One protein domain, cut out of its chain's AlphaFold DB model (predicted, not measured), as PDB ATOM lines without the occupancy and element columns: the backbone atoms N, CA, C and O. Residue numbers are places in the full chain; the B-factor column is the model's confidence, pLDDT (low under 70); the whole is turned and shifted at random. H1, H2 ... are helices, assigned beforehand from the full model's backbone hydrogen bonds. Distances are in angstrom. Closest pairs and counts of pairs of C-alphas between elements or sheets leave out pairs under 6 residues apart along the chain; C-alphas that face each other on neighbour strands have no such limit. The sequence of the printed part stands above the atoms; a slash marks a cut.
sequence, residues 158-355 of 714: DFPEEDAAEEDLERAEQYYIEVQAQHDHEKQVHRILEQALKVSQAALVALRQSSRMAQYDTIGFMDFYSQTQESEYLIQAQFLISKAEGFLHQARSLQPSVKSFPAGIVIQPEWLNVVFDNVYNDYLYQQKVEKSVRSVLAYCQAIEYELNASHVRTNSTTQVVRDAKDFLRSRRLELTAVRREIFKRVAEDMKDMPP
ATOM      1  N   ASP A 158      72.249  37.343  74.507       91.56
ATOM      2  CA  ASP A 158      73.605  37.843  74.293       91.56
ATOM      3  C   ASP A 158      73.687  38.820  73.085       91.56
ATOM      4  O   ASP A 158      74.681  39.528  72.941       91.56
ATOM      5  N   PHE A 159      72.634  38.899  72.252       94.94
ATOM      6  CA  PHE A 159      72.537  39.695  71.015       94.94
ATOM      7  C   PHE A 159      71.170  40.409  70.871       94.94
ATOM      8  O   PHE A 159      70.396  40.104  69.959       94.94
ATOM      9  N   PRO A 160      70.840  41.390  71.732       95.25
ATOM     10  CA  PRO A 160      69.547  42.082  71.694       95.25
ATOM     11  C   PRO A 160      69.287  42.855  70.386       95.25
ATOM     12  O   PRO A 160      68.135  43.160  70.080       95.25
ATOM     13  N   GLU A 161      70.321  43.181  69.599       96.69
ATOM     14  CA  GLU A 161      70.148  43.735  68.249       96.69
ATOM     15  C   GLU A 161      69.535  42.744  67.241       96.69
ATOM     16  O   GLU A 161      68.935  43.174  66.257       96.69
ATOM     17  N   GLU A 162      69.669  41.438  67.478       96.50
ATOM     18  CA  GLU A 162      69.155  40.373  66.613       96.50
ATOM     19  C   GLU A 162      67.676  40.109  66.897       96.50
ATOM     20  O   GLU A 162      66.865  40.213  65.977       96.50
ATOM     21  N   ASP A 163      67.319  39.937  68.177       96.25
ATOM     22  CA  ASP A 163      65.929  39.879  68.659       96.25
ATOM     23  C   ASP A 163      65.112  41.084  68.133       96.25
ATOM     24  O   ASP A 163      63.997  40.937  67.626       96.25
ATOM     25  N   ALA A 164      65.684  42.295  68.203       96.44
ATOM     26  CA  ALA A 164      65.033  43.516  67.732       96.44
ATOM     27  C   ALA A 164      64.827  43.543  66.205       96.44
ATOM     28  O   ALA A 164      63.799  44.035  65.739       96.44
ATOM     29  N   ALA A 165      65.782  43.019  65.428       96.81
ATOM     30  CA  ALA A 165      65.673  42.921  63.973       96.81
ATOM     31  C   ALA A 165      64.692  41.817  63.531       96.81
ATOM     32  O   ALA A 165      64.033  41.966  62.498       96.81
ATOM     33  N   GLU A 166      64.557  40.737  64.307       95.94
ATOM     34  CA  GLU A 166      63.567  39.684  64.068       95.94
ATOM     35  C   GLU A 166      62.136  40.183  64.340       95.94
ATOM     36  O   GLU A 166      61.262  39.991  63.493       95.94
ATOM     37  N   GLU A 167      61.900  40.930  65.428       96.25
ATOM     38  CA  GLU A 167      60.601  41.576  65.692       96.25
ATOM     39  C   GLU A 167      60.223  42.581  64.580       96.25
ATOM     40  O   GLU A 167      59.078  42.649  64.121       96.25
ATOM     41  N   ASP A 168      61.203  43.355  64.104       97.44
ATOM     42  CA  ASP A 168      61.044  44.296  62.993       97.44
ATOM     43  C   ASP A 168      60.688  43.594  61.670       97.44
ATOM     44  O   ASP A 168      59.882  44.113  60.886       97.44
ATOM     45  N   LEU A 169      61.256  42.407  61.430       96.25
ATOM     46  CA  LEU A 169      60.907  41.552  60.300       96.25
ATOM     47  C   LEU A 169      59.495  40.971  60.448       96.25
ATOM     48  O   LEU A 169      58.720  41.055  59.496       96.25
ATOM     49  N   GLU A 170      59.131  40.438  61.616       96.31
ATOM     50  CA  GLU A 170      57.795  39.875  61.852       96.31
ATOM     51  C   GLU A 170      56.706  40.932  61.601       96.31
ATOM     52  O   GLU A 170      55.747  40.690  60.859       96.31
ATOM     53  N   ARG A 171      56.900  42.156  62.114       98.00
ATOM     54  CA  ARG A 171      56.004  43.296  61.853       98.00
ATOM     55  C   ARG A 171      55.900  43.636  60.359       98.00
ATOM     56  O   ARG A 171      54.814  43.976  59.883       98.00
ATOM     57  N   ALA A 172      56.992  43.530  59.599       97.12
ATOM     58  CA  ALA A 172      56.982  43.755  58.153       97.12
ATOM     59  C   ALA A 172      56.282  42.629  57.369       97.12
ATOM     60  O   ALA A 172      55.619  42.904  56.365       97.12
ATOM     61  N   GLU A 173      56.387  41.377  57.823       96.94
ATOM     62  CA  GLU A 173      55.683  40.235  57.228       96.94
ATOM     63  C   GLU A 173      54.175  40.315  57.455       96.94
ATOM     64  O   GLU A 173      53.412  40.185  56.496       96.94
ATOM     65  N   GLN A 174      53.748  40.622  58.683       97.88
ATOM     66  CA  GLN A 174      52.342  40.866  59.014       97.88
ATOM     67  C   GLN A 174      51.759  41.983  58.127       97.88
ATOM     68  O   GLN A 174      50.743  41.773  57.458       97.88
ATOM     69  N   TYR A 175      52.451  43.125  58.012       97.88
ATOM     70  CA  TYR A 175      52.034  44.235  57.145       97.88
ATOM     71  C   TYR A 175      51.914  43.837  55.663       97.88
ATOM     72  O   TYR A 175      50.922  44.163  55.006       97.88
ATOM     73  N   TYR A 176      52.888  43.096  55.122       97.94
ATOM     74  CA  TYR A 176      52.827  42.614  53.739       97.94
ATOM     75  C   TYR A 176      51.641  41.663  53.506       97.94
ATOM     76  O   TYR A 176      50.953  41.788  52.490       97.94
ATOM     77  N   ILE A 177      51.364  40.749  54.443       97.12
ATOM     78  CA  ILE A 177      50.230  39.812  54.365       97.12
ATOM     79  C   ILE A 177      48.893  40.567  54.362       97.12
ATOM     80  O   ILE A 177      48.035  40.284  53.521       97.12
ATOM     81  N   GLU A 178      48.719  41.556  55.244       97.88
ATOM     82  CA  GLU A 178      47.509  42.386  55.299       97.88
ATOM     83  C   GLU A 178      47.268  43.153  53.990       97.88
ATOM     84  O   GLU A 178      46.168  43.116  53.429       97.88
ATOM     85  N   VAL A 179      48.303  43.820  53.473       97.94
ATOM     86  CA  VAL A 179      48.236  44.595  52.224       97.94
ATOM     87  C   VAL A 179      47.966  43.687  51.016       97.94
ATOM     88  O   VAL A 179      47.162  44.036  50.146       97.94
ATOM     89  N   GLN A 180      48.576  42.499  50.970       97.56
ATOM     90  CA  GLN A 180      48.330  41.504  49.923       97.56
ATOM     91  C   GLN A 180      46.877  40.999  49.951       97.56
ATOM     92  O   GLN A 180      46.230  40.957  48.903       97.56
ATOM     93  N   ALA A 181      46.326  40.700  51.133       96.88
ATOM     94  CA  ALA A 181      44.930  40.281  51.276       96.88
ATOM     95  C   ALA A 181      43.943  41.369  50.805       96.88
ATOM     96  O   ALA A 181      43.006  41.079  50.059       96.88
ATOM     97  N   GLN A 182      44.185  42.638  51.158       97.19
ATOM     98  CA  GLN A 182      43.388  43.774  50.666       97.19
ATOM     99  C   GLN A 182      43.438  43.900  49.134       97.19
ATOM    100  O   GLN A 182      42.419  44.160  48.487       97.19
ATOM    101  N   HIS A 183      44.614  43.702  48.540       97.50
ATOM    102  CA  HIS A 183      44.798  43.760  47.095       97.50
ATOM    103  C   HIS A 183      44.056  42.634  46.354       97.50
ATOM    104  O   HIS A 183      43.431  42.882  45.317       97.50
ATOM    105  N   ASP A 184      44.065  41.414  46.893       96.75
ATOM    106  CA  ASP A 184      43.331  40.288  46.309       96.75
ATOM    107  C   ASP A 184      41.805  40.434  46.475       96.75
ATOM    108  O   ASP A 184      41.059  40.090  45.551       96.75
ATOM    109  N   HIS A 185      41.329  41.051  47.566       96.88
ATOM    110  CA  HIS A 185      39.921  41.444  47.714       96.88
ATOM    111  C   HIS A 185      39.484  42.470  46.648       96.88
ATOM    112  O   HIS A 185      38.469  42.255  45.983       96.88
ATOM    113  N   GLU A 186      40.244  43.551  46.414       98.00
ATOM    114  CA  GLU A 186      39.918  44.535  45.359       98.00
ATOM    115  C   GLU A 186      39.925  43.903  43.956       98.00
ATOM    116  O   GLU A 186      39.018  44.157  43.160       98.00
ATOM    117  N   LYS A 187      40.868  42.994  43.665       97.94
ATOM    118  CA  LYS A 187      40.864  42.199  42.421       97.94
ATOM    119  C   LYS A 187      39.609  41.338  42.269       97.94
ATOM    120  O   LYS A 187      39.091  41.204  41.158       97.94
ATOM    121  N   GLN A 188      39.129  40.718  43.347       98.19
ATOM    122  CA  GLN A 188      37.905  39.915  43.312       98.19
ATOM    123  C   GLN A 188      36.674  40.795  43.053       98.19
ATOM    124  O   GLN A 188      35.849  40.452  42.206       98.19
ATOM    125  N   VAL A 189      36.586  41.947  43.721       98.38
ATOM    126  CA  VAL A 189      35.538  42.958  43.510       98.38
ATOM    127  C   VAL A 189      35.527  43.433  42.058       98.38
ATOM    128  O   VAL A 189      34.469  43.423  41.431       98.38
ATOM    129  N   HIS A 190      36.695  43.758  41.495       98.31
ATOM    130  CA  HIS A 190      36.835  44.180  40.102       98.31
ATOM    131  C   HIS A 190      36.233  43.153  39.129       98.31
ATOM    132  O   HIS A 190      35.346  43.493  38.348       98.31
ATOM    133  N   ARG A 191      36.609  41.873  39.253       98.31
ATOM    134  CA  ARG A 191      36.081  40.779  38.411       98.31
ATOM    135  C   ARG A 191      34.565  40.598  38.526       98.31
ATOM    136  O   ARG A 191      33.905  40.265  37.545       98.31
ATOM    137  N   ILE A 192      33.995  40.792  39.718       98.38
ATOM    138  CA  ILE A 192      32.541  40.697  39.922       98.38
ATOM    139  C   ILE A 192      31.829  41.888  39.258       98.38
ATOM    140  O   ILE A 192      30.777  41.706  38.643       98.38
ATOM    141  N   LEU A 193      32.418  43.088  39.300       98.31
ATOM    142  CA  LEU A 193      31.908  44.264  38.586       98.31
ATOM    143  C   LEU A 193      31.991  44.096  37.057       98.31
ATOM    144  O   LEU A 193      31.043  44.464  36.363       98.31
ATOM    145  N   GLU A 194      33.047  43.471  36.520       98.50
ATOM    146  CA  GLU A 194      33.129  43.103  35.093       98.50
ATOM    147  C   GLU A 194      31.991  42.148  34.688       98.50
ATOM    148  O   GLU A 194      31.359  42.323  33.642       98.50
ATOM    149  N   GLN A 195      31.687  41.152  35.529       98.50
ATOM    150  CA  GLN A 195      30.575  40.222  35.303       98.50
ATOM    151  C   GLN A 195      29.214  40.927  35.365       98.50
ATOM    152  O   GLN A 195      28.369  40.683  34.499       98.50
ATOM    153  N   ALA A 196      29.014  41.833  36.329       98.12
ATOM    154  CA  ALA A 196      27.813  42.660  36.422       98.12
ATOM    155  C   ALA A 196      27.619  43.513  35.155       98.12
ATOM    156  O   ALA A 196      26.529  43.502  34.583       98.12
ATOM    157  N   LEU A 197      28.683  44.170  34.671       98.25
ATOM    158  CA  LEU A 197      28.652  44.995  33.459       98.25
ATOM    159  C   LEU A 197      28.337  44.163  32.210       98.25
ATOM    160  O   LEU A 197      27.482  44.541  31.411       98.25
ATOM    161  N   LYS A 198      28.983  43.002  32.046       98.31
ATOM    162  CA  LYS A 198      28.734  42.098  30.912       98.31
ATOM    163  C   LYS A 198      27.279  41.619  30.874       98.31
ATOM    164  O   LYS A 198      26.673  41.553  29.804       98.31
ATOM    165  N   VAL A 199      26.704  41.297  32.033       98.31
ATOM    166  CA  VAL A 199      25.314  40.832  32.141       98.31
ATOM    167  C   VAL A 199      24.309  41.972  31.941       98.31
ATOM    168  O   VAL A 199      23.322  41.781  31.228       98.31
ATOM    169  N   SER A 200      24.560  43.174  32.468       98.12
ATOM    170  CA  SER A 200      23.684  44.332  32.237       98.12
ATOM    171  C   SER A 200      23.738  44.825  30.783       98.12
ATOM    172  O   SER A 200      22.714  45.216  30.223       98.12
ATOM    173  N   GLN A 201      24.896  44.735  30.117       98.31
ATOM    174  CA  GLN A 201      25.014  44.980  28.675       98.31
ATOM    175  C   GLN A 201      24.209  43.961  27.852       98.31
ATOM    176  O   GLN A 201      23.547  44.354  26.892       98.31
ATOM    177  N   ALA A 202      24.193  42.681  28.242       98.12
ATOM    178  CA  ALA A 202      23.334  41.681  27.605       98.12
ATOM    179  C   ALA A 202      21.836  42.004  27.795       98.12
ATOM    180  O   ALA A 202      21.075  41.931  26.832       98.12
ATOM    181  N   ALA A 203      21.424  42.457  28.988       97.94
ATOM    182  CA  ALA A 203      20.057  42.931  29.227       97.94
ATOM    183  C   ALA A 203      19.687  44.122  28.322       97.94
ATOM    184  O   ALA A 203      18.594  44.167  27.761       97.94
ATOM    185  N   LEU A 204      20.614  45.066  28.119       98.19
ATOM    186  CA  LEU A 204      20.423  46.202  27.213       98.19
ATOM    187  C   LEU A 204      20.261  45.766  25.744       98.19
ATOM    188  O   LEU A 204      19.503  46.392  25.003       98.19
ATOM    189  N   VAL A 205      20.954  44.707  25.309       98.31
ATOM    190  CA  VAL A 205      20.783  44.130  23.964       98.31
ATOM    191  C   VAL A 205      19.403  43.484  23.820       98.31
ATOM    192  O   VAL A 205      18.726  43.780  22.836       98.31
ATOM    193  N   ALA A 206      18.952  42.710  24.813       97.56
ATOM    194  CA  ALA A 206      17.617  42.107  24.827       97.56
ATOM    195  C   ALA A 206      16.502  43.174  24.794       97.56
ATOM    196  O   ALA A 206      15.616  43.116  23.943       97.56
ATOM    197  N   LEU A 207      16.596  44.241  25.601       97.19
ATOM    198  CA  LEU A 207      15.644  45.365  25.535       97.19
ATOM    199  C   LEU A 207      15.641  46.075  24.170       97.19
ATOM    200  O   LEU A 207      14.595  46.508  23.697       97.19
ATOM    201  N   ARG A 208      16.795  46.179  23.500       97.31
ATOM    202  CA  ARG A 208      16.890  46.703  22.122       97.31
ATOM    203  C   ARG A 208      16.399  45.710  21.061       97.31
ATOM    204  O   ARG A 208      16.234  46.101  19.907       97.31
ATOM    205  N   GLN A 209      16.225  44.433  21.395       96.75
ATOM    206  CA  GLN A 209      15.563  43.448  20.539       96.75
ATOM    207  C   GLN A 209      14.046  43.543  20.711       96.75
ATOM    208  O   GLN A 209      13.382  43.791  19.710       96.75
ATOM    209  N   SER A 210      13.524  43.519  21.946       94.81
ATOM    210  CA  SER A 210      12.102  43.802  22.238       94.81
ATOM    211  C   SER A 210      11.656  45.130  21.608       94.81
ATOM    212  O   SER A 210      10.760  45.134  20.776       94.81
ATOM    213  N   SER A 211      12.389  46.230  21.827       94.81
ATOM    214  CA  SER A 211      12.075  47.540  21.225       94.81
ATOM    215  C   SER A 211      12.017  47.550  19.691       94.81
ATOM    216  O   SER A 211      11.395  48.450  19.133       94.81
ATOM    217  N   ARG A 212      12.692  46.616  19.004       93.75
ATOM    218  CA  ARG A 212      12.594  46.460  17.543       93.75
ATOM    219  C   ARG A 212      11.423  45.567  17.146       93.75
ATOM    220  O   ARG A 212      10.808  45.839  16.125       93.75
ATOM    221  N   MET A 213      11.090  44.552  17.944       91.69
ATOM    222  CA  MET A 213       9.892  43.734  17.723       91.69
ATOM    223  C   MET A 213       8.611  44.552  17.931       91.69
ATOM    224  O   MET A 213       7.758  44.516  17.051       91.69
ATOM    225  N   ALA A 214       8.557  45.412  18.955       88.56
ATOM    226  CA  ALA A 214       7.488  46.398  19.155       88.56
ATOM    227  C   ALA A 214       7.272  47.291  17.920       88.56
ATOM    228  O   ALA A 214       6.146  47.563  17.511       88.56
ATOM    229  N   GLN A 215       8.369  47.731  17.290       89.69
ATOM    230  CA  GLN A 215       8.312  48.547  16.074       89.69
ATOM    231  C   GLN A 215       7.778  47.758  14.870       89.69
ATOM    232  O   GLN A 215       7.067  48.330  14.049       89.69
ATOM    233  N   TYR A 216       8.064  46.458  14.763       88.81
ATOM    234  CA  TYR A 216       7.454  45.618  13.729       88.81
ATOM    235  C   TYR A 216       5.969  45.328  14.000       88.81
ATOM    236  O   TYR A 216       5.200  45.280  13.041       88.81
ATOM    237  N   ASP A 217       5.555  45.218  15.267       85.38
ATOM    238  CA  ASP A 217       4.147  45.044  15.664       85.38
ATOM    239  C   ASP A 217       3.292  46.232  15.196       85.38
ATOM    240  O   ASP A 217       2.300  46.056  14.497       85.38
ATOM    241  N   THR A 218       3.761  47.467  15.428       81.94
ATOM    242  CA  THR A 218       3.074  48.694  14.963       81.94
ATOM    243  C   THR A 218       2.924  48.834  13.438       81.94
ATOM    244  O   THR A 218       2.220  49.733  12.977       81.94
ATOM    245  N   ILE A 219       3.568  47.972  12.640       83.25
ATOM    246  CA  ILE A 219       3.439  47.928  11.172       83.25
ATOM    247  C   ILE A 219       2.370  46.896  10.728       83.25
ATOM    248  O   ILE A 219       1.988  46.879   9.558       83.25
ATOM    249  N   GLY A 220       1.824  46.089  11.650       72.44
ATOM    250  CA  GLY A 220       0.612  45.278  11.447       72.44
ATOM    251  C   GLY A 220       0.744  44.159  10.410       72.44
ATOM    252  O   GLY A 220      -0.188  43.910   9.643       72.44
ATOM    253  N   PHE A 221       1.926  43.540  10.309       63.59
ATOM    254  CA  PHE A 221       2.222  42.523   9.286       63.59
ATOM    255  C   PHE A 221       2.593  41.138   9.857       63.59
ATOM    256  O   PHE A 221       2.764  40.203   9.073       63.59
ATOM    257  N   MET A 222       2.757  40.983  11.184       65.69
ATOM    258  CA  MET A 222       3.340  39.777  11.826       65.69
ATOM    259  C   MET A 222       2.854  39.474  13.270       65.69
ATOM    260  O   MET A 222       3.442  38.622  13.940       65.69
ATOM    261  N   ASP A 223       1.773  40.112  13.724       71.50
ATOM    262  CA  ASP A 223       1.358  40.335  15.126       71.50
ATOM    263  C   ASP A 223       1.650  39.187  16.126       71.50
ATOM    264  O   ASP A 223       2.315  39.375  17.145       71.50
ATOM    265  N   PHE A 224       1.231  37.948  15.839       80.38
ATOM    266  CA  PHE A 224       1.406  36.827  16.783       80.38
ATOM    267  C   PHE A 224       2.872  36.419  17.034       80.38
ATOM    268  O   PHE A 224       3.213  35.940  18.124       80.38
ATOM    269  N   TYR A 225       3.754  36.573  16.041       84.94
ATOM    270  CA  TYR A 225       5.159  36.162  16.160       84.94
ATOM    271  C   TYR A 225       6.032  37.253  16.790       84.94
ATOM    272  O   TYR A 225       6.932  36.926  17.568       84.94
ATOM    273  N   SER A 226       5.751  38.528  16.505       85.81
ATOM    274  CA  SER A 226       6.411  39.684  17.128       85.81
ATOM    275  C   SER A 226       6.147  39.728  18.633       85.81
ATOM    276  O   SER A 226       7.106  39.741  19.407       85.81
ATOM    277  N   GLN A 227       4.882  39.641  19.056       85.50
ATOM    278  CA  GLN A 227       4.474  39.702  20.470       85.50
ATOM    279  C   GLN A 227       5.079  38.580  21.330       85.50
ATOM    280  O   GLN A 227       5.467  38.796  22.482       85.50
ATOM    281  N   THR A 228       5.216  37.374  20.771       88.69
ATOM    282  CA  THR A 228       5.823  36.245  21.494       88.69
ATOM    283  C   THR A 228       7.322  36.479  21.735       88.69
ATOM    284  O   THR A 228       7.794  36.319  22.861       88.69
ATOM    285  N   GLN A 229       8.069  36.911  20.708       91.75
ATOM    286  CA  GLN A 229       9.509  37.195  20.834       91.75
ATOM    287  C   GLN A 229       9.788  38.424  21.710       91.75
ATOM    288  O   GLN A 229      10.723  38.426  22.504       91.75
ATOM    289  N   GLU A 230       8.966  39.466  21.591       90.94
ATOM    290  CA  GLU A 230       8.946  40.640  22.468       90.94
ATOM    291  C   GLU A 230       8.916  40.238  23.952       90.94
ATOM    292  O   GLU A 230       9.794  40.636  24.723       90.94
ATOM    293  N   SER A 231       7.931  39.416  24.332       91.12
ATOM    294  CA  SER A 231       7.755  38.938  25.705       91.12
ATOM    295  C   SER A 231       8.966  38.130  26.186       91.12
ATOM    296  O   SER A 231       9.471  38.362  27.287       91.12
ATOM    297  N   GLU A 232       9.505  37.249  25.335       93.81
ATOM    298  CA  GLU A 232      10.726  36.486  25.620       93.81
ATOM    299  C   GLU A 232      11.928  37.409  25.896       93.81
ATOM    300  O   GLU A 232      12.612  37.247  26.911       93.81
ATOM    301  N   TYR A 233      12.153  38.427  25.057       95.38
ATOM    302  CA  TYR A 233      13.236  39.398  25.249       95.38
ATOM    303  C   TYR A 233      13.060  40.254  26.513       95.38
ATOM    304  O   TYR A 233      14.058  40.555  27.176       95.38
ATOM    305  N   LEU A 234      11.831  40.625  26.894       94.69
ATOM    306  CA  LEU A 234      11.577  41.324  28.162       94.69
ATOM    307  C   LEU A 234      11.864  40.439  29.381       94.69
ATOM    308  O   LEU A 234      12.560  40.878  30.300       94.69
ATOM    309  N   ILE A 235      11.378  39.195  29.384       95.44
ATOM    310  CA  ILE A 235      11.628  38.223  30.461       95.44
ATOM    311  C   ILE A 235      13.134  37.965  30.598       95.44
ATOM    312  O   ILE A 235      13.682  37.990  31.704       95.44
ATOM    313  N   GLN A 236      13.831  37.792  29.470       96.56
ATOM    314  CA  GLN A 236      15.281  37.636  29.431       96.56
ATOM    315  C   GLN A 236      15.997  38.868  30.005       96.56
ATOM    316  O   GLN A 236      16.898  38.720  30.834       96.56
ATOM    317  N   ALA A 237      15.596  40.081  29.612       97.19
ATOM    318  CA  ALA A 237      16.169  41.316  30.140       97.19
ATOM    319  C   ALA A 237      15.963  41.450  31.656       97.19
ATOM    320  O   ALA A 237      16.913  41.779  32.369       97.19
ATOM    321  N   GLN A 238      14.763  41.150  32.162       96.62
ATOM    322  CA  GLN A 238      14.450  41.193  33.592       96.62
ATOM    323  C   GLN A 238      15.336  40.221  34.387       96.62
ATOM    324  O   GLN A 238      15.987  40.629  35.348       96.62
ATOM    325  N   PHE A 239      15.438  38.964  33.939       97.12
ATOM    326  CA  PHE A 239      16.311  37.958  34.554       97.12
ATOM    327  C   PHE A 239      17.786  38.391  34.574       97.12
ATOM    328  O   PHE A 239      18.474  38.239  35.588       97.12
ATOM    329  N   LEU A 240      18.281  38.958  33.469       97.44
ATOM    330  CA  LEU A 240      19.657  39.446  33.377       97.44
ATOM    331  C   LEU A 240      19.909  40.628  34.329       97.44
ATOM    332  O   LEU A 240      20.952  40.650  34.981       97.44
ATOM    333  N   ILE A 241      18.969  41.565  34.494       97.88
ATOM    334  CA  ILE A 241      19.121  42.658  35.470       97.88
ATOM    335  C   ILE A 241      19.159  42.131  36.908       97.88
ATOM    336  O   ILE A 241      20.106  42.455  37.625       97.88
ATOM    337  N   SER A 242      18.240  41.247  37.310       96.94
ATOM    338  CA  SER A 242      18.275  40.632  38.649       96.94
ATOM    339  C   SER A 242      19.579  39.861  38.905       96.94
ATOM    340  O   SER A 242      20.117  39.872  40.012       96.94
ATOM    341  N   LYS A 243      20.154  39.233  37.869       97.88
ATOM    342  CA  LYS A 243      21.475  38.595  37.956       97.88
ATOM    343  C   LYS A 243      22.613  39.613  38.126       97.88
ATOM    344  O   LYS A 243      23.527  39.367  38.911       97.88
ATOM    345  N   ALA A 244      22.566  40.748  37.428       98.00
ATOM    346  CA  ALA A 244      23.537  41.831  37.597       98.00
ATOM    347  C   ALA A 244      23.460  42.460  39.003       98.00
ATOM    348  O   ALA A 244      24.497  42.708  39.613       98.00
ATOM    349  N   GLU A 245      22.256  42.647  39.552       97.62
ATOM    350  CA  GLU A 245      22.048  43.082  40.944       97.62
ATOM    351  C   GLU A 245      22.666  42.106  41.954       97.62
ATOM    352  O   GLU A 245      23.338  42.536  42.892       97.62
ATOM    353  N   GLY A 246      22.508  40.794  41.738       98.00
ATOM    354  CA  GLY A 246      23.145  39.762  42.561       98.00
ATOM    355  C   GLY A 246      24.673  39.893  42.605       98.00
ATOM    356  O   GLY A 246      25.267  39.828  43.684       98.00
ATOM    357  N   PHE A 247      25.310  40.167  41.461       98.25
ATOM    358  CA  PHE A 247      26.749  40.452  41.408       98.25
ATOM    359  C   PHE A 247      27.120  41.754  42.133       98.25
ATOM    360  O   PHE A 247      28.101  41.770  42.871       98.25
ATOM    361  N   LEU A 248      26.339  42.831  42.006       98.00
ATOM    362  CA  LEU A 248      26.607  44.071  42.751       98.00
ATOM    363  C   LEU A 248      26.471  43.886  44.265       98.00
ATOM    364  O   LEU A 248      27.304  44.388  45.020       98.00
ATOM    365  N   HIS A 249      25.467  43.134  44.717       97.94
ATOM    366  CA  HIS A 249      25.324  42.775  46.124       97.94
ATOM    367  C   HIS A 249      26.541  41.972  46.612       97.94
ATOM    368  O   HIS A 249      27.090  42.267  47.674       97.94
ATOM    369  N   GLN A 250      27.018  41.008  45.817       98.00
ATOM    370  CA  GLN A 250      28.224  40.239  46.124       98.00
ATOM    371  C   GLN A 250      29.474  41.135  46.206       98.00
ATOM    372  O   GLN A 250      30.190  41.083  47.207       98.00
ATOM    373  N   ALA A 251      29.708  42.002  45.216       98.19
ATOM    374  CA  ALA A 251      30.828  42.947  45.203       98.19
ATOM    375  C   ALA A 251      30.809  43.870  46.434       98.19
ATOM    376  O   ALA A 251      31.833  44.052  47.091       98.19
ATOM    377  N   ARG A 252      29.631  44.388  46.799       97.88
ATOM    378  CA  ARG A 252      29.443  45.245  47.977       97.88
ATOM    379  C   ARG A 252      29.622  44.500  49.301       97.88
ATOM    380  O   ARG A 252      30.077  45.105  50.268       97.88
ATOM    381  N   SER A 253      29.283  43.210  49.356       97.81
ATOM    382  CA  SER A 253      29.499  42.387  50.555       97.81
ATOM    383  C   SER A 253      30.983  42.109  50.824       97.81
ATOM    384  O   SER A 253      31.372  41.987  51.981       97.81
ATOM    385  N   LEU A 254      31.808  42.067  49.769       97.31
ATOM    386  CA  LEU A 254      33.266  41.972  49.877       97.31
ATOM    387  C   LEU A 254      33.913  43.326  50.186       97.31
ATOM    388  O   LEU A 254      34.863  43.380  50.962       97.31
ATOM    389  N   GLN A 255      33.416  44.411  49.582       97.44
ATOM    390  CA  GLN A 255      33.995  45.744  49.735       97.44
ATOM    391  C   GLN A 255      32.902  46.824  49.864       97.44
ATOM    392  O   GLN A 255      32.350  47.280  48.857       97.44
ATOM    393  N   PRO A 256      32.600  47.295  51.092       97.25
ATOM    394  CA  PRO A 256      31.541  48.276  51.349       97.25
ATOM    395  C   PRO A 256      31.728  49.652  50.692       97.25
ATOM    396  O   PRO A 256      30.782  50.439  50.674       97.25
ATOM    397  N   SER A 257      32.920  49.960  50.162       97.50
ATOM    398  CA  SER A 257      33.191  51.205  49.424       97.50
ATOM    399  C   SER A 257      32.577  51.235  48.013       97.50
ATOM    400  O   SER A 257      32.451  52.317  47.435       97.50
ATOM    401  N   VAL A 258      32.142  50.081  47.486       98.19
ATOM    402  CA  VAL A 258      31.379  49.964  46.232       98.19
ATOM    403  C   VAL A 258      30.048  50.707  46.370       98.19
ATOM    404  O   VAL A 258      29.214  50.374  47.221       98.19
ATOM    405  N   LYS A 259      29.827  51.726  45.532       97.56
ATOM    406  CA  LYS A 259      28.622  52.563  45.610       97.56
ATOM    407  C   LYS A 259      27.362  51.771  45.261       97.56
ATOM    408  O   LYS A 259      27.314  51.041  44.278       97.56
ATOM    409  N   SER A 260      26.300  51.995  46.032       95.88
ATOM    410  CA  SER A 260      24.952  51.537  45.683       95.88
ATOM    411  C   SER A 260      24.314  52.520  44.705       95.88
ATOM    412  O   SER A 260      24.296  53.721  44.970       95.88
ATOM    413  N   PHE A 261      23.735  52.018  43.621       94.31
ATOM    414  CA  PHE A 261      22.955  52.798  42.657       94.31
ATOM    415  C   PHE A 261      21.613  52.101  42.377       94.31
ATOM    416  O   PHE A 261      21.492  50.902  42.638       94.31
ATOM    417  N   PRO A 262      20.574  52.836  41.935       95.25
ATOM    418  CA  PRO A 262      19.261  52.252  41.681       95.25
ATOM    419  C   PRO A 262      19.318  51.225  40.547       95.25
ATOM    420  O   PRO A 262      19.982  51.445  39.535       95.25
ATOM    421  N   ALA A 263      18.579  50.130  40.724       94.81
ATOM    422  CA  ALA A 263      18.381  49.086  39.726       94.81
ATOM    423  C   ALA A 263      17.863  49.635  38.384       94.81
ATOM    424  O   ALA A 263      17.076  50.586  38.342       94.81
ATOM    425  N   GLY A 264      18.264  48.993  37.285       93.69
ATOM    426  CA  GLY A 264      17.692  49.255  35.966       93.69
ATOM    427  C   GLY A 264      16.235  48.791  35.907       93.69
ATOM    428  O   GLY A 264      15.955  47.603  36.016       93.69
ATOM    429  N   ILE A 265      15.292  49.713  35.719       95.75
ATOM    430  CA  ILE A 265      13.861  49.389  35.736       95.75
ATOM    431  C   ILE A 265      13.477  48.735  34.405       95.75
ATOM    432  O   ILE A 265      13.384  49.417  33.384       95.75
ATOM    433  N   VAL A 266      13.212  47.428  34.422       95.44
ATOM    434  CA  VAL A 266      12.603  46.671  33.312       95.44
ATOM    435  C   VAL A 266      11.084  46.627  33.505       95.44
ATOM    436  O   VAL A 266      10.605  46.473  34.627       95.44
ATOM    437  N   ILE A 267      10.311  46.790  32.427       93.50
ATOM    438  CA  ILE A 267       8.846  46.656  32.480       93.50
ATOM    439  C   ILE A 267       8.478  45.192  32.647       93.50
ATOM    440  O   ILE A 267       9.006  44.329  31.954       93.50
ATOM    441  N   GLN A 268       7.535  44.931  33.545       90.12
ATOM    442  CA  GLN A 268       6.981  43.599  33.729       90.12
ATOM    443  C   GLN A 268       6.155  43.194  32.496       90.12
ATOM    444  O   GLN A 268       5.315  43.985  32.051       90.12
ATOM    445  N   PRO A 269       6.322  41.963  31.977       81.62
ATOM    446  CA  PRO A 269       5.589  41.474  30.805       81.62
ATOM    447  C   PRO A 269       4.073  41.374  31.040       81.62
ATOM    448  O   PRO A 269       3.310  41.285  30.088       81.62
ATOM    449  N   GLU A 270       3.608  41.457  32.290       82.75
ATOM    450  CA  GLU A 270       2.187  41.498  32.668       82.75
ATOM    451  C   GLU A 270       1.392  42.610  31.955       82.75
ATOM    452  O   GLU A 270       0.193  42.454  31.727       82.75
ATOM    453  N   TRP A 271       2.054  43.696  31.533       75.06
ATOM    454  CA  TRP A 271       1.437  44.752  30.720       75.06
ATOM    455  C   TRP A 271       0.967  44.282  29.333       75.06
ATOM    456  O   TRP A 271       0.072  44.916  28.778       75.06
ATOM    457  N   LEU A 272       1.529  43.195  28.793       71.44
ATOM    458  CA  LEU A 272       1.157  42.631  27.488       71.44
ATOM    459  C   LEU A 272      -0.198  41.898  27.527       71.44
ATOM    460  O   LEU A 272      -0.878  41.802  26.514       71.44
ATOM    461  N   ASN A 273      -0.627  41.401  28.692       71.50
ATOM    462  CA  ASN A 273      -1.766  40.474  28.796       71.50
ATOM    463  C   ASN A 273      -3.152  41.142  28.895       71.50
ATOM    464  O   ASN A 273      -4.159  40.439  28.953       71.50
ATOM    465  N   VAL A 274      -3.229  42.473  29.006       65.25
ATOM    466  CA  VAL A 274      -4.461  43.183  29.423       65.25
ATOM    467  C   VAL A 274      -5.001  44.130  28.341       65.25
ATOM    468  O   VAL A 274      -6.088  44.686  28.493       65.25
ATOM    469  N   VAL A 275      -4.259  44.352  27.250       52.16
ATOM    470  CA  VAL A 275      -4.438  45.555  26.428       52.16
ATOM    471  C   VAL A 275      -4.473  45.239  24.926       52.16
ATOM    472  O   VAL A 275      -3.446  45.195  24.267       52.16
ATOM    473  N   PHE A 276      -5.688  45.049  24.409       50.19
ATOM    474  CA  PHE A 276      -6.000  44.725  23.010       50.19
ATOM    475  C   PHE A 276      -5.791  45.892  22.019       50.19
ATOM    476  O   PHE A 276      -6.088  47.044  22.353       50.19
ATOM    477  N   ASP A 277      -5.386  45.530  20.794       61.81
ATOM    478  CA  ASP A 277      -5.613  46.124  19.458       61.81
ATOM    479  C   ASP A 277      -5.980  47.617  19.385       61.81
ATOM    480  O   ASP A 277      -6.978  48.022  18.780       61.81
ATOM    481  N   ASN A 278      -5.168  48.483  19.985       76.25
ATOM    482  CA  ASN A 278      -5.308  49.920  19.800       76.25
ATOM    483  C   ASN A 278      -3.926  50.554  19.739       76.25
ATOM    484  O   ASN A 278      -3.212  50.568  20.735       76.25
ATOM    485  N   VAL A 279      -3.635  51.181  18.598       78.94
ATOM    486  CA  VAL A 279      -2.394  51.904  18.264       78.94
ATOM    487  C   VAL A 279      -1.907  52.831  19.390       78.94
ATOM    488  O   VAL A 279      -0.709  53.049  19.568       78.94
ATOM    489  N   TYR A 280      -2.826  53.384  20.191       83.56
ATOM    490  CA  TYR A 280      -2.485  54.195  21.364       83.56
ATOM    491  C   TYR A 280      -1.750  53.410  22.468       83.56
ATOM    492  O   TYR A 280      -0.843  53.935  23.117       83.56
ATOM    493  N   ASN A 281      -2.133  52.156  22.689       84.25
ATOM    494  CA  ASN A 281      -1.547  51.277  23.691       84.25
ATOM    495  C   ASN A 281      -0.167  50.776  23.259       84.25
ATOM    496  O   ASN A 281       0.751  50.808  24.077       84.25
ATOM    497  N   ASP A 282       0.000  50.432  21.983       84.19
ATOM    498  CA  ASP A 282       1.286  50.026  21.399       84.19
ATOM    499  C   ASP A 282       2.299  51.172  21.505       84.19
ATOM    500  O   ASP A 282       3.435  50.990  21.947       84.19
ATOM    501  N   TYR A 283       1.854  52.402  21.224       87.69
ATOM    502  CA  TYR A 283       2.653  53.611  21.414       87.69
ATOM    503  C   TYR A 283       3.055  53.834  22.884       87.69
ATOM    504  O   TYR A 283       4.223  54.109  23.178       87.69
ATOM    505  N   LEU A 284       2.125  53.681  23.837       89.44
ATOM    506  CA  LEU A 284       2.439  53.756  25.272       89.44
ATOM    507  C   LEU A 284       3.382  52.633  25.726       89.44
ATOM    508  O   LEU A 284       4.207  52.842  26.622       89.44
ATOM    509  N   TYR A 285       3.262  51.448  25.139       87.38
ATOM    510  CA  TYR A 285       4.130  50.314  25.407       87.38
ATOM    511  C   TYR A 285       5.546  50.567  24.864       87.38
ATOM    512  O   TYR A 285       6.505  50.476  25.634       87.38
ATOM    513  N   GLN A 286       5.695  51.038  23.621       90.38
ATOM    514  CA  GLN A 286       6.985  51.463  23.066       90.38
ATOM    515  C   GLN A 286       7.639  52.550  23.935       90.38
ATOM    516  O   GLN A 286       8.806  52.418  24.310       90.38
ATOM    517  N   GLN A 287       6.896  53.595  24.332       93.06
ATOM    518  CA  GLN A 287       7.414  54.640  25.229       93.06
ATOM    519  C   GLN A 287       7.953  54.071  26.548       93.06
ATOM    520  O   GLN A 287       8.957  54.561  27.083       93.06
ATOM    521  N   LYS A 288       7.293  53.040  27.090       93.12
ATOM    522  CA  LYS A 288       7.784  52.322  28.263       93.12
ATOM    523  C   LYS A 288       9.063  51.569  27.926       93.12
ATOM    524  O   LYS A 288      10.053  51.825  28.606       93.12
ATOM    525  N   VAL A 289       9.096  50.714  26.899       93.88
ATOM    526  CA  VAL A 289      10.303  49.944  26.533       93.88
ATOM    527  C   VAL A 289      11.503  50.877  26.343       93.88
ATOM    528  O   VAL A 289      12.565  50.636  26.914       93.88
ATOM    529  N   GLU A 290      11.321  52.025  25.687       94.69
ATOM    530  CA  GLU A 290      12.342  53.074  25.596       94.69
ATOM    531  C   GLU A 290      12.773  53.636  26.964       94.69
ATOM    532  O   GLU A 290      13.962  53.871  27.192       94.69
ATOM    533  N   LYS A 291      11.843  53.858  27.902       95.56
ATOM    534  CA  LYS A 291      12.161  54.253  29.287       95.56
ATOM    535  C   LYS A 291      12.984  53.177  30.007       95.56
ATOM    536  O   LYS A 291      13.930  53.537  30.707       95.56
ATOM    537  N   SER A 292      12.694  51.891  29.802       96.38
ATOM    538  CA  SER A 292      13.518  50.793  30.329       96.38
ATOM    539  C   SER A 292      14.894  50.726  29.673       96.38
ATOM    540  O   SER A 292      15.887  50.610  30.387       96.38
ATOM    541  N   VAL A 293      14.997  50.910  28.352       97.31
ATOM    542  CA  VAL A 293      16.286  51.033  27.646       97.31
ATOM    543  C   VAL A 293      17.116  52.186  28.225       97.31
ATOM    544  O   VAL A 293      18.296  51.998  28.511       97.31
ATOM    545  N   ARG A 294      16.513  53.362  28.462       97.44
ATOM    546  CA  ARG A 294      17.185  54.512  29.101       97.44
ATOM    547  C   ARG A 294      17.613  54.198  30.542       97.44
ATOM    548  O   ARG A 294      18.729  54.539  30.925       97.44
ATOM    549  N   SER A 295      16.762  53.534  31.328       97.38
ATOM    550  CA  SER A 295      17.056  53.174  32.723       97.38
ATOM    551  C   SER A 295      18.179  52.138  32.838       97.38
ATOM    552  O   SER A 295      19.102  52.333  33.625       97.38
ATOM    553  N   VAL A 296      18.152  51.081  32.021       97.88
ATOM    554  CA  VAL A 296      19.215  50.067  31.978       97.88
ATOM    555  C   VAL A 296      20.512  50.637  31.398       97.88
ATOM    556  O   VAL A 296      21.585  50.300  31.886       97.88
ATOM    557  N   LEU A 297      20.453  51.554  30.427       97.81
ATOM    558  CA  LEU A 297      21.647  52.255  29.943       97.81
ATOM    559  C   LEU A 297      22.322  53.074  31.058       97.81
ATOM    560  O   LEU A 297      23.537  52.977  31.222       97.81
ATOM    561  N   ALA A 298      21.547  53.822  31.850       97.50
ATOM    562  CA  ALA A 298      22.069  54.559  33.004       97.50
ATOM    563  C   ALA A 298      22.640  53.618  34.086       97.50
ATOM    564  O   ALA A 298      23.674  53.916  34.681       97.50
ATOM    565  N   TYR A 299      22.017  52.455  34.296       97.88
ATOM    566  CA  TYR A 299      22.521  51.406  35.188       97.88
ATOM    567  C   TYR A 299      23.867  50.834  34.707       97.88
ATOM    568  O   TYR A 299      24.814  50.766  35.486       97.88
ATOM    569  N   CYS A 300      24.009  50.521  33.412       98.06
ATOM    570  CA  CYS A 300      25.288  50.110  32.820       98.06
ATOM    571  C   CYS A 300      26.384  51.171  33.008       98.06
ATOM    572  O   CYS A 300      27.495  50.825  33.396       98.06
ATOM    573  N   GLN A 301      26.066  52.452  32.789       98.00
ATOM    574  CA  GLN A 301      27.004  53.564  33.001       98.00
ATOM    575  C   GLN A 301      27.424  53.705  34.476       98.00
ATOM    576  O   GLN A 301      28.579  54.017  34.758       98.00
ATOM    577  N   ALA A 302      26.518  53.441  35.423       98.00
ATOM    578  CA  ALA A 302      26.840  53.432  36.850       98.00
ATOM    579  C   ALA A 302      27.772  52.266  37.233       98.00
ATOM    580  O   ALA A 302      28.740  52.482  37.966       98.00
ATOM    581  N   ILE A 303      27.542  51.061  36.686       98.06
ATOM    582  CA  ILE A 303      28.456  49.917  36.857       98.06
ATOM    583  C   ILE A 303      29.826  50.238  36.247       98.06
ATOM    584  O   ILE A 303      30.844  50.002  36.885       98.06
ATOM    585  N   GLU A 304      29.870  50.806  35.040       98.25
ATOM    586  CA  GLU A 304      31.114  51.171  34.351       98.25
ATOM    587  C   GLU A 304      31.913  52.240  35.119       98.25
ATOM    588  O   GLU A 304      33.137  52.141  35.235       98.25
ATOM    589  N   TYR A 305      31.243  53.226  35.721       98.12
ATOM    590  CA  TYR A 305      31.887  54.195  36.613       98.12
ATOM    591  C   TYR A 305      32.521  53.515  37.841       98.12
ATOM    592  O   TYR A 305      33.674  53.792  38.174       98.12
ATOM    593  N   GLU A 306      31.802  52.607  38.509       98.19
ATOM    594  CA  GLU A 306      32.321  51.903  39.692       98.19
ATOM    595  C   GLU A 306      33.394  50.861  39.330       98.19
ATOM    596  O   GLU A 306      34.351  50.680  40.082       98.19
ATOM    597  N   LEU A 307      33.316  50.239  38.151       98.25
ATOM    598  CA  LEU A 307      34.359  49.366  37.609       98.25
ATOM    599  C   LEU A 307      35.670  50.137  37.394       98.25
ATOM    600  O   LEU A 307      36.735  49.676  37.806       98.25
ATOM    601  N   ASN A 308      35.586  51.342  36.820       98.44
ATOM    602  CA  ASN A 308      36.728  52.245  36.682       98.44
ATOM    603  C   ASN A 308      37.270  52.700  38.050       98.44
ATOM    604  O   ASN A 308      38.485  52.732  38.248       98.44
ATOM    605  N   ALA A 309      36.399  52.984  39.026       98.19
ATOM    606  CA  ALA A 309      36.822  53.295  40.393       98.19
ATOM    607  C   ALA A 309      37.546  52.105  41.063       98.19
ATOM    608  O   ALA A 309      38.602  52.288  41.667       98.19
ATOM    609  N   SER A 310      37.037  50.882  40.895       98.06
ATOM    610  CA  SER A 310      37.664  49.638  41.363       98.06
ATOM    611  C   SER A 310      39.004  49.356  40.674       98.06
ATOM    612  O   SER A 310      39.950  48.926  41.334       98.06
ATOM    613  N   HIS A 311      39.141  49.665  39.382       98.25
ATOM    614  CA  HIS A 311      40.423  49.595  38.676       98.25
ATOM    615  C   HIS A 311      41.455  50.567  39.279       98.25
ATOM    616  O   HIS A 311      42.589  50.173  39.549       98.25
ATOM    617  N   VAL A 312      41.060  51.812  39.577       98.31
ATOM    618  CA  VAL A 312      41.929  52.785  40.266       98.31
ATOM    619  C   VAL A 312      42.327  52.291  41.662       98.31
ATOM    620  O   VAL A 312      43.512  52.337  41.995       98.31
ATOM    621  N   ARG A 313      41.388  51.744  42.453       97.88
ATOM    622  CA  ARG A 313      41.696  51.123  43.759       97.88
ATOM    623  C   ARG A 313      42.673  49.954  43.622       97.88
ATOM    624  O   ARG A 313      43.656  49.904  44.352       97.88
ATOM    625  N   THR A 314      42.459  49.070  42.650       98.19
ATOM    626  CA  THR A 314      43.325  47.909  42.378       98.19
ATOM    627  C   THR A 314      44.741  48.334  41.985       98.19
ATOM    628  O   THR A 314      45.716  47.751  42.458       98.19
ATOM    629  N   ASN A 315      44.888  49.376  41.165       98.06
ATOM    630  CA  ASN A 315      46.198  49.919  40.797       98.06
ATOM    631  C   ASN A 315      46.888  50.603  41.986       98.06
ATOM    632  O   ASN A 315      48.091  50.424  42.173       98.06
ATOM    633  N   SER A 316      46.131  51.310  42.831       97.94
ATOM    634  CA  SER A 316      46.642  51.874  44.084       97.94
ATOM    635  C   SER A 316      47.151  50.776  45.024       97.94
ATOM    636  O   SER A 316      48.293  50.846  45.467       97.94
ATOM    637  N   THR A 317      46.360  49.729  45.290       97.56
ATOM    638  CA  THR A 317      46.793  48.613  46.152       97.56
ATOM    639  C   THR A 317      47.936  47.815  45.530       97.56
ATOM    640  O   THR A 317      48.816  47.377  46.259       97.56
ATOM    641  N   THR A 318      48.012  47.708  44.196       97.94
ATOM    642  CA  THR A 318      49.178  47.119  43.504       97.94
ATOM    643  C   THR A 318      50.471  47.860  43.843       97.94
ATOM    644  O   THR A 318      51.511  47.218  43.991       97.94
ATOM    645  N   GLN A 319      50.433  49.192  43.961       97.88
ATOM    646  CA  GLN A 319      51.613  49.956  44.360       97.88
ATOM    647  C   GLN A 319      51.943  49.735  45.839       97.88
ATOM    648  O   GLN A 319      53.079  49.385  46.136       97.88
ATOM    649  N   VAL A 320      50.955  49.791  46.740       98.12
ATOM    650  CA  VAL A 320      51.186  49.533  48.177       98.12
ATOM    651  C   VAL A 320      51.723  48.112  48.424       98.12
ATOM    652  O   VAL A 320      52.613  47.941  49.247       98.12
ATOM    653  N   VAL A 321      51.280  47.094  47.668       98.00
ATOM    654  CA  VAL A 321      51.855  45.730  47.707       98.00
ATOM    655  C   VAL A 321      53.337  45.721  47.317       98.00
ATOM    656  O   VAL A 321      54.117  44.986  47.919       98.00
ATOM    657  N   ARG A 322      53.747  46.513  46.315       97.62
ATOM    658  CA  ARG A 322      55.165  46.634  45.929       97.62
ATOM    659  C   ARG A 322      55.968  47.310  47.032       97.62
ATOM    660  O   ARG A 322      56.974  46.754  47.452       97.62
ATOM    661  N   ASP A 323      55.474  48.435  47.541       97.44
ATOM    662  CA  ASP A 323      56.136  49.204  48.595       97.44
ATOM    663  C   ASP A 323      56.292  48.356  49.879       97.44
ATOM    664  O   ASP A 323      57.375  48.289  50.459       97.44
ATOM    665  N   ALA A 324      55.248  47.614  50.271       97.25
ATOM    666  CA  ALA A 324      55.276  46.672  51.393       97.25
ATOM    667  C   ALA A 324      56.239  45.494  51.157       97.25
ATOM    668  O   ALA A 324      56.935  45.066  52.077       97.25
ATOM    669  N   LYS A 325      56.324  44.983  49.922       96.38
ATOM    670  CA  LYS A 325      57.263  43.916  49.546       96.38
ATOM    671  C   LYS A 325      58.718  44.380  49.586       96.38
ATOM    672  O   LYS A 325      59.582  43.623  50.029       96.38
ATOM    673  N   ASP A 326      58.994  45.597  49.132       96.69
ATOM    674  CA  ASP A 326      60.334  46.181  49.172       96.69
ATOM    675  C   ASP A 326      60.737  46.540  50.615       96.69
ATOM    676  O   ASP A 326      61.877  46.287  51.007       96.69
ATOM    677  N   PHE A 327      59.795  46.998  51.449       97.56
ATOM    678  CA  PHE A 327      59.999  47.165  52.893       97.56
ATOM    679  C   PHE A 327      60.326  45.835  53.593       97.56
ATOM    680  O   PHE A 327      61.330  45.744  54.302       97.56
ATOM    681  N   LEU A 328      59.549  44.779  53.327       96.44
ATOM    682  CA  LEU A 328      59.820  43.426  53.820       96.44
ATOM    683  C   LEU A 328      61.207  42.929  53.378       96.44
ATOM    684  O   LEU A 328      61.983  42.419  54.187       96.44
ATOM    685  N   ARG A 329      61.563  43.120  52.103       95.25
ATOM    686  CA  ARG A 329      62.901  42.784  51.596       95.25
ATOM    687  C   ARG A 329      63.998  43.548  52.343       95.25
ATOM    688  O   ARG A 329      65.027  42.951  52.646       95.25
ATOM    689  N   SER A 330      63.783  44.827  52.652       97.00
ATOM    690  CA  SER A 330      64.731  45.635  53.427       97.00
ATOM    691  C   SER A 330      64.956  45.062  54.828       97.00
ATOM    692  O   SER A 330      66.106  44.912  55.224       97.00
ATOM    693  N   ARG A 331      63.889  44.685  55.552       97.81
ATOM    694  CA  ARG A 331      64.002  44.112  56.909       97.81
ATOM    695  C   ARG A 331      64.669  42.735  56.909       97.81
ATOM    696  O   ARG A 331      65.499  42.462  57.767       97.81
ATOM    697  N   ARG A 332      64.415  41.900  55.891       95.06
ATOM    698  CA  ARG A 332      65.146  40.628  55.710       95.06
ATOM    699  C   ARG A 332      66.646  40.849  55.507       95.06
ATOM    700  O   ARG A 332      67.444  40.168  56.138       95.06
ATOM    701  N   LEU A 333      67.031  41.815  54.667       94.25
ATOM    702  CA  LEU A 333      68.442  42.164  54.451       94.25
ATOM    703  C   LEU A 333      69.105  42.722  55.720       94.25
ATOM    704  O   LEU A 333      70.266  42.412  55.972       94.25
ATOM    705  N   GLU A 334      68.376  43.505  56.514       97.06
ATOM    706  CA  GLU A 334      68.831  44.038  57.802       97.06
ATOM    707  C   GLU A 334      69.089  42.918  58.820       97.06
ATOM    708  O   GLU A 334      70.201  42.822  59.335       97.06
ATOM    709  N   LEU A 335      68.141  41.992  59.010       95.69
ATOM    710  CA  LEU A 335      68.325  40.818  59.872       95.69
ATOM    711  C   LEU A 335      69.502  39.939  59.411       95.69
ATOM    712  O   LEU A 335      70.331  39.530  60.223       95.69
ATOM    713  N   THR A 336      69.638  39.688  58.101       93.62
ATOM    714  CA  THR A 336      70.798  38.958  57.553       93.62
ATOM    715  C   THR A 336      72.117  39.699  57.803       93.62
ATOM    716  O   THR A 336      73.136  39.063  58.071       93.62
ATOM    717  N   ALA A 337      72.127  41.034  57.732       95.69
ATOM    718  CA  ALA A 337      73.316  41.836  58.012       95.69
ATOM    719  C   ALA A 337      73.704  41.794  59.500       95.69
ATOM    720  O   ALA A 337      74.886  41.631  59.800       95.69
ATOM    721  N   VAL A 338      72.729  41.860  60.416       97.06
ATOM    722  CA  VAL A 338      72.950  41.711  61.865       97.06
ATOM    723  C   VAL A 338      73.499  40.318  62.192       97.06
ATOM    724  O   VAL A 338      74.553  40.216  62.818       97.06
ATOM    725  N   ARG A 339      72.878  39.242  61.686       95.56
ATOM    726  CA  ARG A 339      73.353  37.857  61.886       95.56
ATOM    727  C   ARG A 339      74.775  37.636  61.344       95.56
ATOM    728  O   ARG A 339      75.597  37.007  62.008       95.56
ATOM    729  N   ARG A 340      75.101  38.206  60.177       93.62
ATOM    730  CA  ARG A 340      76.460  38.189  59.601       93.62
ATOM    731  C   ARG A 340      77.479  38.909  60.484       93.62
ATOM    732  O   ARG A 340      78.585  38.408  60.671       93.62
ATOM    733  N   GLU A 341      77.129  40.087  60.986       96.12
ATOM    734  CA  GLU A 341      77.987  40.884  61.867       96.12
ATOM    735  C   GLU A 341      78.226  40.166  63.207       96.12
ATOM    736  O   GLU A 341      79.356  40.142  63.690       96.12
ATOM    737  N   ILE A 342      77.215  39.484  63.756       95.00
ATOM    738  CA  ILE A 342      77.357  38.632  64.947       95.00
ATOM    739  C   ILE A 342      78.332  37.476  64.692       95.00
ATOM    740  O   ILE A 342      79.288  37.320  65.451       95.00
ATOM    741  N   PHE A 343      78.161  36.704  63.609       94.31
ATOM    742  CA  PHE A 343      79.109  35.632  63.270       94.31
ATOM    743  C   PHE A 343      80.539  36.152  63.092       94.31
ATOM    744  O   PHE A 343      81.488  35.497  63.521       94.31
ATOM    745  N   LYS A 344      80.700  37.341  62.503       92.88
ATOM    746  CA  LYS A 344      82.007  37.980  62.344       92.88
ATOM    747  C   LYS A 344      82.642  38.330  63.696       92.88
ATOM    748  O   LYS A 344      83.792  37.964  63.912       92.88
ATOM    749  N   ARG A 345      81.906  38.977  64.612       93.69
ATOM    750  CA  ARG A 345      82.401  39.308  65.964       93.69
ATOM    751  C   ARG A 345      82.804  38.053  66.738       93.69
ATOM    752  O   ARG A 345      83.910  37.994  67.256       93.69
ATOM    753  N   VAL A 346      81.965  37.013  66.724       91.31
ATOM    754  CA  VAL A 346      82.260  35.731  67.392       91.31
ATOM    755  C   VAL A 346      83.519  35.064  66.816       91.31
ATOM    756  O   VAL A 346      84.311  34.501  67.570       91.31
ATOM    757  N   ALA A 347      83.744  35.147  65.501       90.88
ATOM    758  CA  ALA A 347      84.962  34.635  64.868       90.88
ATOM    759  C   ALA A 347      86.220  35.468  65.204       90.88
ATOM    760  O   ALA A 347      87.309  34.905  65.323       90.88
ATOM    761  N   GLU A 348      86.085  36.787  65.373       91.31
ATOM    762  CA  GLU A 348      87.170  37.679  65.809       91.31
ATOM    763  C   GLU A 348      87.526  37.437  67.292       91.31
ATOM    764  O   GLU A 348      88.687  37.154  67.593       91.31
ATOM    765  N   ASP A 349      86.540  37.396  68.195       89.94
ATOM    766  CA  ASP A 349      86.735  37.130  69.633       89.94
ATOM    767  C   ASP A 349      87.399  35.762  69.896       89.94
ATOM    768  O   ASP A 349      88.288  35.630  70.742       89.94
ATOM    769  N   MET A 350      87.013  34.727  69.138       85.62
ATOM    770  CA  MET A 350      87.609  33.384  69.222       85.62
ATOM    771  C   MET A 350      89.074  33.345  68.764       85.62
ATOM    772  O   MET A 350      89.836  32.496  69.227       85.62
ATOM    773  N   LYS A 351      89.480  34.242  67.858       87.12
ATOM    774  CA  LYS A 351      90.843  34.301  67.311       87.12
ATOM    775  C   LYS A 351      91.838  34.922  68.292       87.12
ATOM    776  O   LYS A 351      92.998  34.510  68.316       87.12
ATOM    777  N   ASP A 352      91.376  35.875  69.097       86.69
ATOM    778  CA  ASP A 352      92.182  36.539  70.124       86.69
ATOM    779  C   ASP A 352      92.185  35.775  71.465       86.69
ATOM    780  O   ASP A 352      93.028  36.037  72.331       86.69
ATOM    781  N   MET A 353      91.301  34.783  71.647       81.44
ATOM    782  CA  MET A 353      91.290  33.948  72.849       81.44
ATOM    783  C   MET A 353      92.514  33.003  72.888       81.44
ATOM    784  O   MET A 353      92.710  32.194  71.977       81.44
ATOM    785  N   PRO A 354      93.358  33.044  73.942       80.19
ATOM    786  CA  PRO A 354      94.594  32.268  73.972       80.19
ATOM    787  C   PRO A 354      94.319  30.747  73.959       80.19
ATOM    788  O   PRO A 354      93.461  30.284  74.719       80.19
ATOM    789  N   PRO A 355      95.088  29.935  73.193       75.38
ATOM    790  CA  PRO A 355      94.761  28.528  72.905       75.38
ATOM    791  C   PRO A 355      94.524  27.598  74.108       75.38
ATOM    792  O   PRO A 355      93.916  26.542  73.954       75.38
TER     793      PRO A 355
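Overview. This is residues 158 to 355 of the 714 residues of an uncharacterized protein of Rickenella mellea (UniProt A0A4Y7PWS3). Picture a long thin rod in which two very long helices, H1 and H4, run side by side in opposite directions. At one end H2 folds back along H1 and thickens the rod into a three-helix bundle, while at the other end residues 343 to 355 stick out alone. The 198 printed residues hold four named helices, in the order H1, H2, H3, H4, and no named strand, and the class is all helix. The whole is extended, with a radius of gyration of the C-alphas of 31.0 A and spans of 115 by 23 by 19 A.

Arrangement. Start with H1, residues 160 to 217, and go through a tight link of 5 residues into H2, residues 223 to 254. These two form a helical hairpin: they touch, closest at the C-alphas of Ala 203 and Ala 237, 4.3 A apart, and run opposite ways at a shallow tilt of 12 degrees. Farther along is the short H3, residues 269 to 273, which touches residues 231 to 235 of H2 alone; the closest C-alphas, of Ser 231 and Pro 269, are 6.1 A apart. H1 and H3 are apart. Then comes H4, residues 279 to 352, which touches H1 with 70 pairs of C-alphas within 8 A, the closest being those of Ala 172 and Leu 328 at 5.2 A; they run opposite ways at a shallow tilt of 16 degrees. H2 and H4 are near each other, with 10 pairs of C-alphas within 10 A, and H1, H2 and H4 form a bundle, a set of helices side by side. H3 and H4 are only just apart, at 8.1 A. In H4 every O i to N i+4 pair is within hydrogen-bond range; in H1 52 of 54 are, in H2 27 of 28, and in H3 0 of 1, where 2 of 2 O i to N i+3 pairs are within range.

Along the chain. Find C-alpha 160 at (69.547, 42.082, 71.694); from there H1 runs 86.2 A to C-alpha 217 at (4.147, 45.044, 15.664). H2 then covers 47.2 A from C-alpha 223 to C-alpha 254, and H3 covers 7.7 A. Look for C-alpha 279, where H4 begins, and follow it over 109.0 A to C-alpha 352 at (92.182, 36.539, 70.124).

Size, cuts and confidence. The C-alphas farthest apart, those of Asn 278 and Pro 355, are 115.3 A apart. Residues 343 to 355, of which 343 to 352 belong to H4, stand free; the body without them spans 97 by 20 by 20 A. The link from H2 to H3, residues 255 to 268, is long, and the link from H3 to H4 is tight. The printed part has no cut. Its mean pLDDT is 93.1, and residues 221 to 222 and 274 to 277 are under 70.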